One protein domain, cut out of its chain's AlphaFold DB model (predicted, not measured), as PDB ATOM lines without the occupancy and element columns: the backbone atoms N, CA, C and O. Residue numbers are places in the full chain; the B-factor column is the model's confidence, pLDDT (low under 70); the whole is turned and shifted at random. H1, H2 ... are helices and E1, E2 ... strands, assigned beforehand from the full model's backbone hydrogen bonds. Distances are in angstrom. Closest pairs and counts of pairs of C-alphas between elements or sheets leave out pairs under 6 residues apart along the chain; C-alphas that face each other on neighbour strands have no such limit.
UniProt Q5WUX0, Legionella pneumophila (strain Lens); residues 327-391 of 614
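AT A GLANCE: This is residues 327 to 391 of the 614 residues of a protein of Legionella pneumophila (strain Lens) (UniProt Q5WUX0). What is seen first? A strongly twisted sheet of five antiparallel strands, E1 to E5 side by side in chain order as a meander, has H1 slanting over one face, making two layers. What is its make-up? The printed part has 65 residues, mixed helix and strand, compact, with a radius of gyration of the C-alphas of 11.1 A and spans of 31 by 28 by 20 A.

IN THESE COORDINATES: Where are the strands? E1, residues 328 to 332, begins at C-alpha 328 (246.071, 266.839, 301.140); E2 is 337 to 341, E3 348 to 352 (13.5 A), E4 359 to 362, E5 371 to 373. Where is the helix? H1, residues 378 to 389, is 16.0 A long and ends at C-alpha 389 (255.538, 276.512, 302.585).

HOW THE PARTS SIT: Which N and O pair? Within hydrogen-bond range are N 330 and O 339, 3.0 A, N 340 and O 350, 2.9 A, N 351 and O 359, 2.8 A, and N 362 and O 371, 2.9 A. Where does H1 stand? It is on the sheet at a height of 9.5 A; its closest C-alphas to E3 are Leu 384 and Leu 350, 7.1 A. In H1 every O i to N i+4 pair is within range.

THE WHOLE: Is it cut? The printed part has no cut and no long link. Where is confidence low? Residues 342 to 345 and 388 to 391 are among 17 under 70.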
ATOM      1  N   LEU A 327     247.143 270.577 303.954       63.16
ATOM      2  CA  LEU A 327     247.133 270.198 302.551       63.16
ATOM      3  C   LEU A 327     247.020 268.680 302.430       63.16
ATOM      4  O   LEU A 327     247.751 267.932 303.079       63.16
ATOM      5  N   ASN A 328     246.119 268.225 301.571       67.62
ATOM      6  CA  ASN A 328     246.071 266.839 301.140       67.62
ATOM      7  C   ASN A 328     246.978 266.700 299.922       67.62
ATOM      8  O   ASN A 328     246.731 267.334 298.901       67.62
ATOM      9  N   ILE A 329     248.032 265.895 300.051       74.44
ATOM     10  CA  ILE A 329     249.047 265.688 299.014       74.44
ATOM     11  C   ILE A 329     249.129 264.193 298.738       74.44
ATOM     12  O   ILE A 329     249.304 263.404 299.667       74.44
ATOM     13  N   TRP A 330     248.998 263.790 297.479       72.62
ATOM     14  CA  TRP A 330     249.151 262.388 297.090       72.62
ATOM     15  C   TRP A 330     249.734 262.251 295.687       72.62
ATOM     16  O   TRP A 330     249.611 263.149 294.853       72.62
ATOM     17  N   TYR A 331     250.359 261.102 295.414       77.69
ATOM     18  CA  TYR A 331     250.802 260.754 294.066       77.69
ATOM     19  C   TYR A 331     249.683 260.037 293.305       77.69
ATOM     20  O   TYR A 331     249.233 258.963 293.714       77.69
ATOM     21  N   ASP A 332     249.252 260.593 292.178       74.31
ATOM     22  CA  ASP A 332     248.432 259.886 291.198       74.31
ATOM     23  C   ASP A 332     249.356 259.053 290.301       74.31
ATOM     24  O   ASP A 332     249.940 259.541 289.329       74.31
ATOM     25  N   SER A 333     249.482 257.771 290.643       67.56
ATOM     26  CA  SER A 333     250.301 256.802 289.910       67.56
ATOM     27  C   SER A 333     249.811 256.540 288.486       67.56
ATOM     28  O   SER A 333     250.619 256.219 287.616       67.56
ATOM     29  N   THR A 334     248.518 256.736 288.218       70.94
ATOM     30  CA  THR A 334     247.920 256.541 286.890       70.94
ATOM     31  C   THR A 334     248.348 257.655 285.944       70.94
ATOM     32  O   THR A 334     248.704 257.410 284.794       70.94
ATOM     33  N   ARG A 335     248.341 258.898 286.437       76.62
ATOM     34  CA  ARG A 335     248.692 260.089 285.646       76.62
ATOM     35  C   ARG A 335     250.158 260.508 285.789       76.62
ATOM     36  O   ARG A 335     250.610 261.401 285.064       76.62
ATOM     37  N   LYS A 336     250.905 259.835 286.673       78.94
ATOM     38  CA  LYS A 336     252.300 260.124 287.039       78.94
ATOM     39  C   LYS A 336     252.486 261.592 287.429       78.94
ATOM     40  O   LYS A 336     253.258 262.319 286.801       78.94
ATOM     41  N   GLN A 337     251.710 262.039 288.411       83.25
ATOM     42  CA  GLN A 337     251.695 263.427 288.875       83.25
ATOM     43  C   GLN A 337     251.356 263.499 290.365       83.25
ATOM     44  O   GLN A 337     250.611 262.664 290.875       83.25
ATOM     45  N   THR A 338     251.852 264.519 291.053       80.81
ATOM     46  CA  THR A 338     251.452 264.837 292.428       80.81
ATOM     47  C   THR A 338     250.250 265.767 292.401       80.81
ATOM     48  O   THR A 338     250.218 266.726 291.627       80.81
ATOM     49  N   VAL A 339     249.266 265.484 293.248       84.12
ATOM     50  CA  VAL A 339     248.065 266.300 293.420       84.12
ATOM     51  C   VAL A 339     248.073 266.922 294.809       84.12
ATOM     52  O   VAL A 339     248.399 266.243 295.784       84.12
ATOM     53  N   VAL A 340     247.723 268.206 294.887       83.88
ATOM     54  CA  VAL A 340     247.632 268.970 296.138       83.88
ATOM     55  C   VAL A 340     246.267 269.646 296.246       83.88
ATOM     56  O   VAL A 340     245.831 270.317 295.312       83.88
ATOM     57  N   GLU A 341     245.622 269.519 297.403       81.12
ATOM     58  CA  GLU A 341     244.339 270.146 297.747       81.12
ATOM     59  C   GLU A 341     244.379 270.764 299.145       81.12
ATOM     60  O   GLU A 341     245.131 270.315 300.004       81.12
ATOM     61  N   SER A 342     243.524 271.755 299.418       60.41
ATOM     62  CA  SER A 342     243.373 272.323 300.769       60.41
ATOM     63  C   SER A 342     242.658 271.377 301.741       60.41
ATOM     64  O   SER A 342     242.903 271.425 302.940       60.41
ATOM     65  N   HIS A 343     241.786 270.513 301.225       64.81
ATOM     66  CA  HIS A 343     241.108 269.424 301.924       64.81
ATOM     67  C   HIS A 343     240.652 268.390 300.888       64.81
ATOM     68  O   HIS A 343     240.423 268.741 299.731       64.81
ATOM     69  N   ARG A 344     240.511 267.125 301.294       56.41
ATOM     70  CA  ARG A 344     240.128 266.033 300.393       56.41
ATOM     71  C   ARG A 344     238.759 266.303 299.764       56.41
ATOM     72  O   ARG A 344     237.782 266.453 300.490       56.41
ATOM     73  N   GLY A 345     238.700 266.320 298.434       59.84
ATOM     74  CA  GLY A 345     237.466 266.585 297.684       59.84
ATOM     75  C   GLY A 345     237.262 268.055 297.309       59.84
ATOM     76  O   GLY A 345     236.259 268.369 296.664       59.84
ATOM     77  N   SER A 346     238.224 268.924 297.646       73.75
ATOM     78  CA  SER A 346     238.261 270.327 297.231       73.75
ATOM     79  C   SER A 346     237.972 270.478 295.738       73.75
ATOM     80  O   SER A 346     238.444 269.712 294.905       73.75
ATOM     81  N   ASN A 347     237.241 271.529 295.382       83.06
ATOM     82  CA  ASN A 347     236.935 271.874 293.994       83.06
ATOM     83  C   ASN A 347     238.107 272.536 293.250       83.06
ATOM     84  O   ASN A 347     237.957 272.924 292.094       83.06
ATOM     85  N   LEU A 348     239.261 272.668 293.904       82.31
ATOM     86  CA  LEU A 348     240.511 273.187 293.360       82.31
ATOM     87  C   LEU A 348     241.660 272.243 293.728       82.31
ATOM     88  O   LEU A 348     241.854 271.940 294.908       82.31
ATOM     89  N   GLN A 349     242.433 271.856 292.716       89.56
ATOM     90  CA  GLN A 349     243.628 271.023 292.808       89.56
ATOM     91  C   GLN A 349     244.823 271.720 292.149       89.56
ATOM     92  O   GLN A 349     244.684 272.384 291.117       89.56
ATOM     93  N   LEU A 350     246.014 271.502 292.700       88.19
ATOM     94  CA  LEU A 350     247.278 271.710 291.994       88.19
ATOM     95  C   LEU A 350     247.839 270.384 291.520       88.19
ATOM     96  O   LEU A 350     247.873 269.411 292.269       88.19
ATOM     97  N   ILE A 351     248.336 270.390 290.292       90.56
ATOM     98  CA  ILE A 351     248.977 269.265 289.635       90.56
ATOM     99  C   ILE A 351     250.444 269.606 289.410       90.56
ATOM    100  O   ILE A 351     250.775 270.594 288.750       90.56
ATOM    101  N   LEU A 352     251.318 268.762 289.942       85.00
ATOM    102  CA  LEU A 352     252.766 268.879 289.835       85.00
ATOM    103  C   LEU A 352     253.286 267.662 289.073       85.00
ATOM    104  O   LEU A 352     253.006 266.520 289.440       85.00
ATOM    105  N   LYS A 353     254.027 267.901 287.991       84.12
ATOM    106  CA  LYS A 353     254.612 266.847 287.162       84.12
ATOM    107  C   LYS A 353     256.081 267.153 286.923       84.12
ATOM    108  O   LYS A 353     256.414 268.290 286.599       84.12
ATOM    109  N   ASP A 354     256.928 266.137 287.049       74.06
ATOM    110  CA  ASP A 354     258.374 266.294 286.895       74.06
ATOM    111  C   ASP A 354     258.723 266.950 285.553       74.06
ATOM    112  O   ASP A 354     258.210 266.570 284.494       74.06
ATOM    113  N   GLY A 355     259.561 267.986 285.618       70.25
ATOM    114  CA  GLY A 355     259.994 268.764 284.456       70.25
ATOM    115  C   GLY A 355     258.926 269.673 283.833       70.25
ATOM    116  O   GLY A 355     259.165 270.216 282.756       70.25
ATOM    117  N   LYS A 356     257.755 269.857 284.462       78.56
ATOM    118  CA  LYS A 356     256.690 270.751 283.971       78.56
ATOM    119  C   LYS A 356     256.275 271.791 285.018       78.56
ATOM    120  O   LYS A 356     256.327 271.506 286.214       78.56
ATOM    121  N   PRO A 357     255.827 272.987 284.592       79.94
ATOM    122  CA  PRO A 357     255.313 273.990 285.520       79.94
ATOM    123  C   PRO A 357     254.038 273.494 286.237       79.94
ATOM    124  O   PRO A 357     253.262 272.742 285.633       79.94
ATOM    125  N   PRO A 358     253.791 273.922 287.493       84.12
ATOM    126  CA  PRO A 358     252.567 273.596 288.223       84.12
ATOM    127  C   PRO A 358     251.318 274.044 287.462       84.12
ATOM    128  O   PRO A 358     251.266 275.157 286.935       84.12
ATOM    129  N   LYS A 359     250.290 273.196 287.444       90.69
ATOM    130  CA  LYS A 359     249.005 273.484 286.800       90.69
ATOM    131  C   LYS A 359     247.884 273.469 287.830       90.69
ATOM    132  O   LYS A 359     247.850 272.586 288.679       90.69
ATOM    133  N   ALA A 360     246.950 274.411 287.740       89.12
ATOM    134  CA  ALA A 360     245.722 274.374 288.525       89.12
ATOM    135  C   ALA A 360     244.611 273.690 287.722       89.12
ATOM    136  O   ALA A 360     244.477 273.927 286.522       89.12
ATOM    137  N   ILE A 361     243.798 272.868 288.378       90.12
ATOM    138  CA  ILE A 361     242.537 272.369 287.822       90.12
ATOM    139  C   ILE A 361     241.420 272.576 288.838       90.12
ATOM    140  O   ILE A 361     241.658 272.571 290.046       90.12
ATOM    141  N   TRP A 362     240.203 272.795 288.356       88.50
ATOM    142  CA  TRP A 362     239.053 273.075 289.207       88.50
ATOM    143  C   TRP A 362     237.785 272.410 288.675       88.50
ATOM    144  O   TRP A 362     237.713 272.038 287.508       88.50
ATOM    145  N   ARG A 363     236.772 272.266 289.523       82.38
ATOM    146  CA  ARG A 363     235.423 271.821 289.146       82.38
ATOM    147  C   ARG A 363     234.391 272.677 289.869       82.38
ATOM    148  O   ARG A 363     234.694 273.270 290.899       82.38
ATOM    149  N   LYS A 364     233.180 272.786 289.329       72.38
ATOM    150  CA  LYS A 364     232.128 273.629 289.926       72.38
ATOM    151  C   LYS A 364     231.563 273.026 291.219       72.38
ATOM    152  O   LYS A 364     231.310 273.751 292.176       72.38
ATOM    153  N   ASP A 365     231.407 271.709 291.238       71.50
ATOM    154  CA  ASP A 365     230.900 270.893 292.340       71.50
ATOM    155  C   ASP A 365     231.427 269.452 292.202       71.50
ATOM    156  O   ASP A 365     232.126 269.133 291.236       71.50
ATOM    157  N   GLU A 366     231.104 268.578 293.159       65.94
ATOM    158  CA  GLU A 366     231.616 267.201 293.197       65.94
ATOM    159  C   GLU A 366     231.211 266.347 291.985       65.94
ATOM    160  O   GLU A 366     231.930 265.402 291.650       65.94
ATOM    161  N   ASN A 367     230.116 266.713 291.310       78.94
ATOM    162  CA  ASN A 367     229.547 265.998 290.166       78.94
ATOM    163  C   ASN A 367     229.996 266.572 288.812       78.94
ATOM    164  O   ASN A 367     229.750 265.972 287.766       78.94
ATOM    165  N   SER A 368     230.653 267.730 288.818       78.12
ATOM    166  CA  SER A 368     231.129 268.402 287.616       78.12
ATOM    167  C   SER A 368     232.478 267.847 287.138       78.12
ATOM    168  O   SER A 368     233.331 267.489 287.958       78.12
ATOM    169  N   PRO A 369     232.727 267.818 285.814       83.94
ATOM    170  CA  PRO A 369     234.031 267.443 285.283       83.94
ATOM    171  C   PRO A 369     235.104 268.459 285.696       83.94
ATOM    172  O   PRO A 369     234.839 269.659 285.814       83.94
ATOM    173  N   TRP A 370     236.330 267.969 285.880       85.81
ATOM    174  CA  TRP A 370     237.502 268.815 286.091       85.81
ATOM    175  C   TRP A 370     237.814 269.627 284.834       85.81
ATOM    176  O   TRP A 370     237.800 269.104 283.720       85.81
ATOM    177  N   GLN A 371     238.131 270.898 285.034       87.62
ATOM    178  CA  GLN A 371     238.486 271.865 284.008       87.62
ATOM    179  C   GLN A 371     239.855 272.464 284.308       87.62
ATOM    180  O   GLN A 371     240.269 272.585 285.466       87.62
ATOM    181  N   ASP A 372     240.544 272.881 283.253       88.62
ATOM    182  CA  ASP A 372     241.802 273.596 283.390       88.62
ATOM    183  C   ASP A 372     241.575 274.948 284.076       88.62
ATOM    184  O   ASP A 372     240.682 275.724 283.725       88.62
ATOM    185  N   GLY A 373     242.376 275.206 285.104       82.06
ATOM    186  CA  GLY A 373     242.384 276.449 285.855       82.06
ATOM    187  C   GLY A 373     243.615 277.282 285.525       82.06
ATOM    188  O   GLY A 373     244.692 276.762 285.235       82.06
ATOM    189  N   ASP A 374     243.464 278.599 285.623       83.06
ATOM    190  CA  ASP A 374     244.606 279.505 285.569       83.06
ATOM    191  C   ASP A 374     245.335 279.505 286.922       83.06
ATOM    192  O   ASP A 374     244.764 279.863 287.957       83.06
ATOM    193  N   ILE A 375     246.614 279.118 286.901       80.62
ATOM    194  CA  ILE A 375     247.509 279.097 288.066       80.62
ATOM    195  C   ILE A 375     247.702 280.492 288.680       80.62
ATOM    196  O   ILE A 375     248.044 280.605 289.854       80.62
ATOM    197  N   LYS A 376     247.454 281.563 287.912       78.88
ATOM    198  CA  LYS A 376     247.541 282.952 288.381       78.88
ATOM    199  C   LYS A 376     246.337 283.388 289.215       78.88
ATOM    200  O   LYS A 376     246.366 284.475 289.784       78.88
ATOM    201  N   ARG A 377     245.276 282.576 289.316       70.06
ATOM    202  CA  ARG A 377     244.132 282.909 290.175       70.06
ATOM    203  C   ARG A 377     244.556 282.930 291.650       70.06
ATOM    204  O   ARG A 377     245.253 282.006 292.071       70.06
ATOM    205  N   PRO A 378     244.062 283.886 292.463       62.31
ATOM    206  CA  PRO A 378     244.467 284.022 293.864       62.31
ATOM    207  C   PRO A 378     244.372 282.724 294.675       62.31
ATOM    208  O   PRO A 378     245.316 282.368 295.364       62.31
ATOM    209  N   ALA A 379     243.287 281.954 294.526       64.62
ATOM    210  CA  ALA A 379     243.114 280.687 295.241       64.62
ATOM    211  C   ALA A 379     244.143 279.610 294.837       64.62
ATOM    212  O   ALA A 379     244.619 278.859 295.688       64.62
ATOM    213  N   ALA A 380     244.518 279.550 293.554       74.25
ATOM    214  CA  ALA A 380     245.542 278.630 293.061       74.25
ATOM    215  C   ALA A 380     246.941 279.054 293.532       74.25
ATOM    216  O   ALA A 380     247.726 278.206 293.953       74.25
ATOM    217  N   GLN A 381     247.220 280.361 293.547       72.38
ATOM    218  CA  GLN A 381     248.449 280.913 294.118       72.38
ATOM    219  C   GLN A 381     248.545 280.658 295.626       72.38
ATOM    220  O   GLN A 381     249.603 280.258 296.099       72.38
ATOM    221  N   SER A 382     247.452 280.812 296.379       64.31
ATOM    222  CA  SER A 382     247.418 280.496 297.813       64.31
ATOM    223  C   SER A 382     247.685 279.016 298.082       64.31
ATOM    224  O   SER A 382     248.443 278.688 298.992       64.31
ATOM    225  N   LEU A 383     247.107 278.119 297.278       70.94
ATOM    226  CA  LEU A 383     247.342 276.682 297.399       70.94
ATOM    227  C   LEU A 383     248.793 276.312 297.036       70.94
ATOM    228  O   LEU A 383     249.392 275.452 297.680       70.94
ATOM    229  N   LEU A 384     249.380 276.994 296.043       77.12
ATOM    230  CA  LEU A 384     250.756 276.761 295.597       77.12
ATOM    231  C   LEU A 384     251.747 277.260 296.643       77.12
ATOM    232  O   LEU A 384     252.693 276.551 296.976       77.12
ATOM    233  N   GLN A 385     251.484 278.438 297.204       65.38
ATOM    234  CA  GLN A 385     252.264 278.992 298.297       65.38
ATOM    235  C   GLN A 385     252.199 278.084 299.525       65.38
ATOM    236  O   GLN A 385     253.235 277.778 300.101       65.38
ATOM    237  N   ALA A 386     251.016 277.582 299.892       63.25
ATOM    238  CA  ALA A 386     250.877 276.642 301.001       63.25
ATOM    239  C   ALA A 386     251.682 275.349 300.766       63.25
ATOM    240  O   ALA A 386     252.305 274.832 301.692       63.25
ATOM    241  N   TYR A 387     251.694 274.827 299.533       71.94
ATOM    242  CA  TYR A 387     252.475 273.639 299.176       71.94
ATOM    243  C   TYR A 387     253.986 273.887 299.275       71.94
ATOM    244  O   TYR A 387     254.723 273.071 299.831       71.94
ATOM    245  N   GLN A 388     254.445 275.038 298.781       69.75
ATOM    246  CA  GLN A 388     255.839 275.469 298.890       69.75
ATOM    247  C   GLN A 388     256.245 275.679 300.355       69.75
ATOM    248  O   GLN A 388     257.319 275.246 300.772       69.75
ATOM    249  N   ASP A 389     255.356 276.267 301.154       55.91
ATOM    250  CA  ASP A 389     255.538 276.512 302.585       55.91
ATOM    251  C   ASP A 389     255.642 275.223 303.409       55.91
ATOM    252  O   ASP A 389     256.321 275.205 304.437       55.91
ATOM    253  N   ALA A 390     254.999 274.145 302.950       56.69
ATOM    254  CA  ALA A 390     255.098 272.808 303.529       56.69
ATOM    255  C   ALA A 390     256.416 272.085 303.180       56.69
ATOM    256  O   ALA A 390     256.607 270.942 303.589       56.69
ATOM    257  N   GLY A 391     257.329 272.730 302.441       52.88
ATOM    258  CA  GLY A 391     258.639 272.176 302.097       52.88
ATOM    259  C   GLY A 391     258.621 271.199 300.923       52.88
ATOM    260  O   GLY A 391     259.532 270.387 300.817       52.88
TER     261      GLY A 391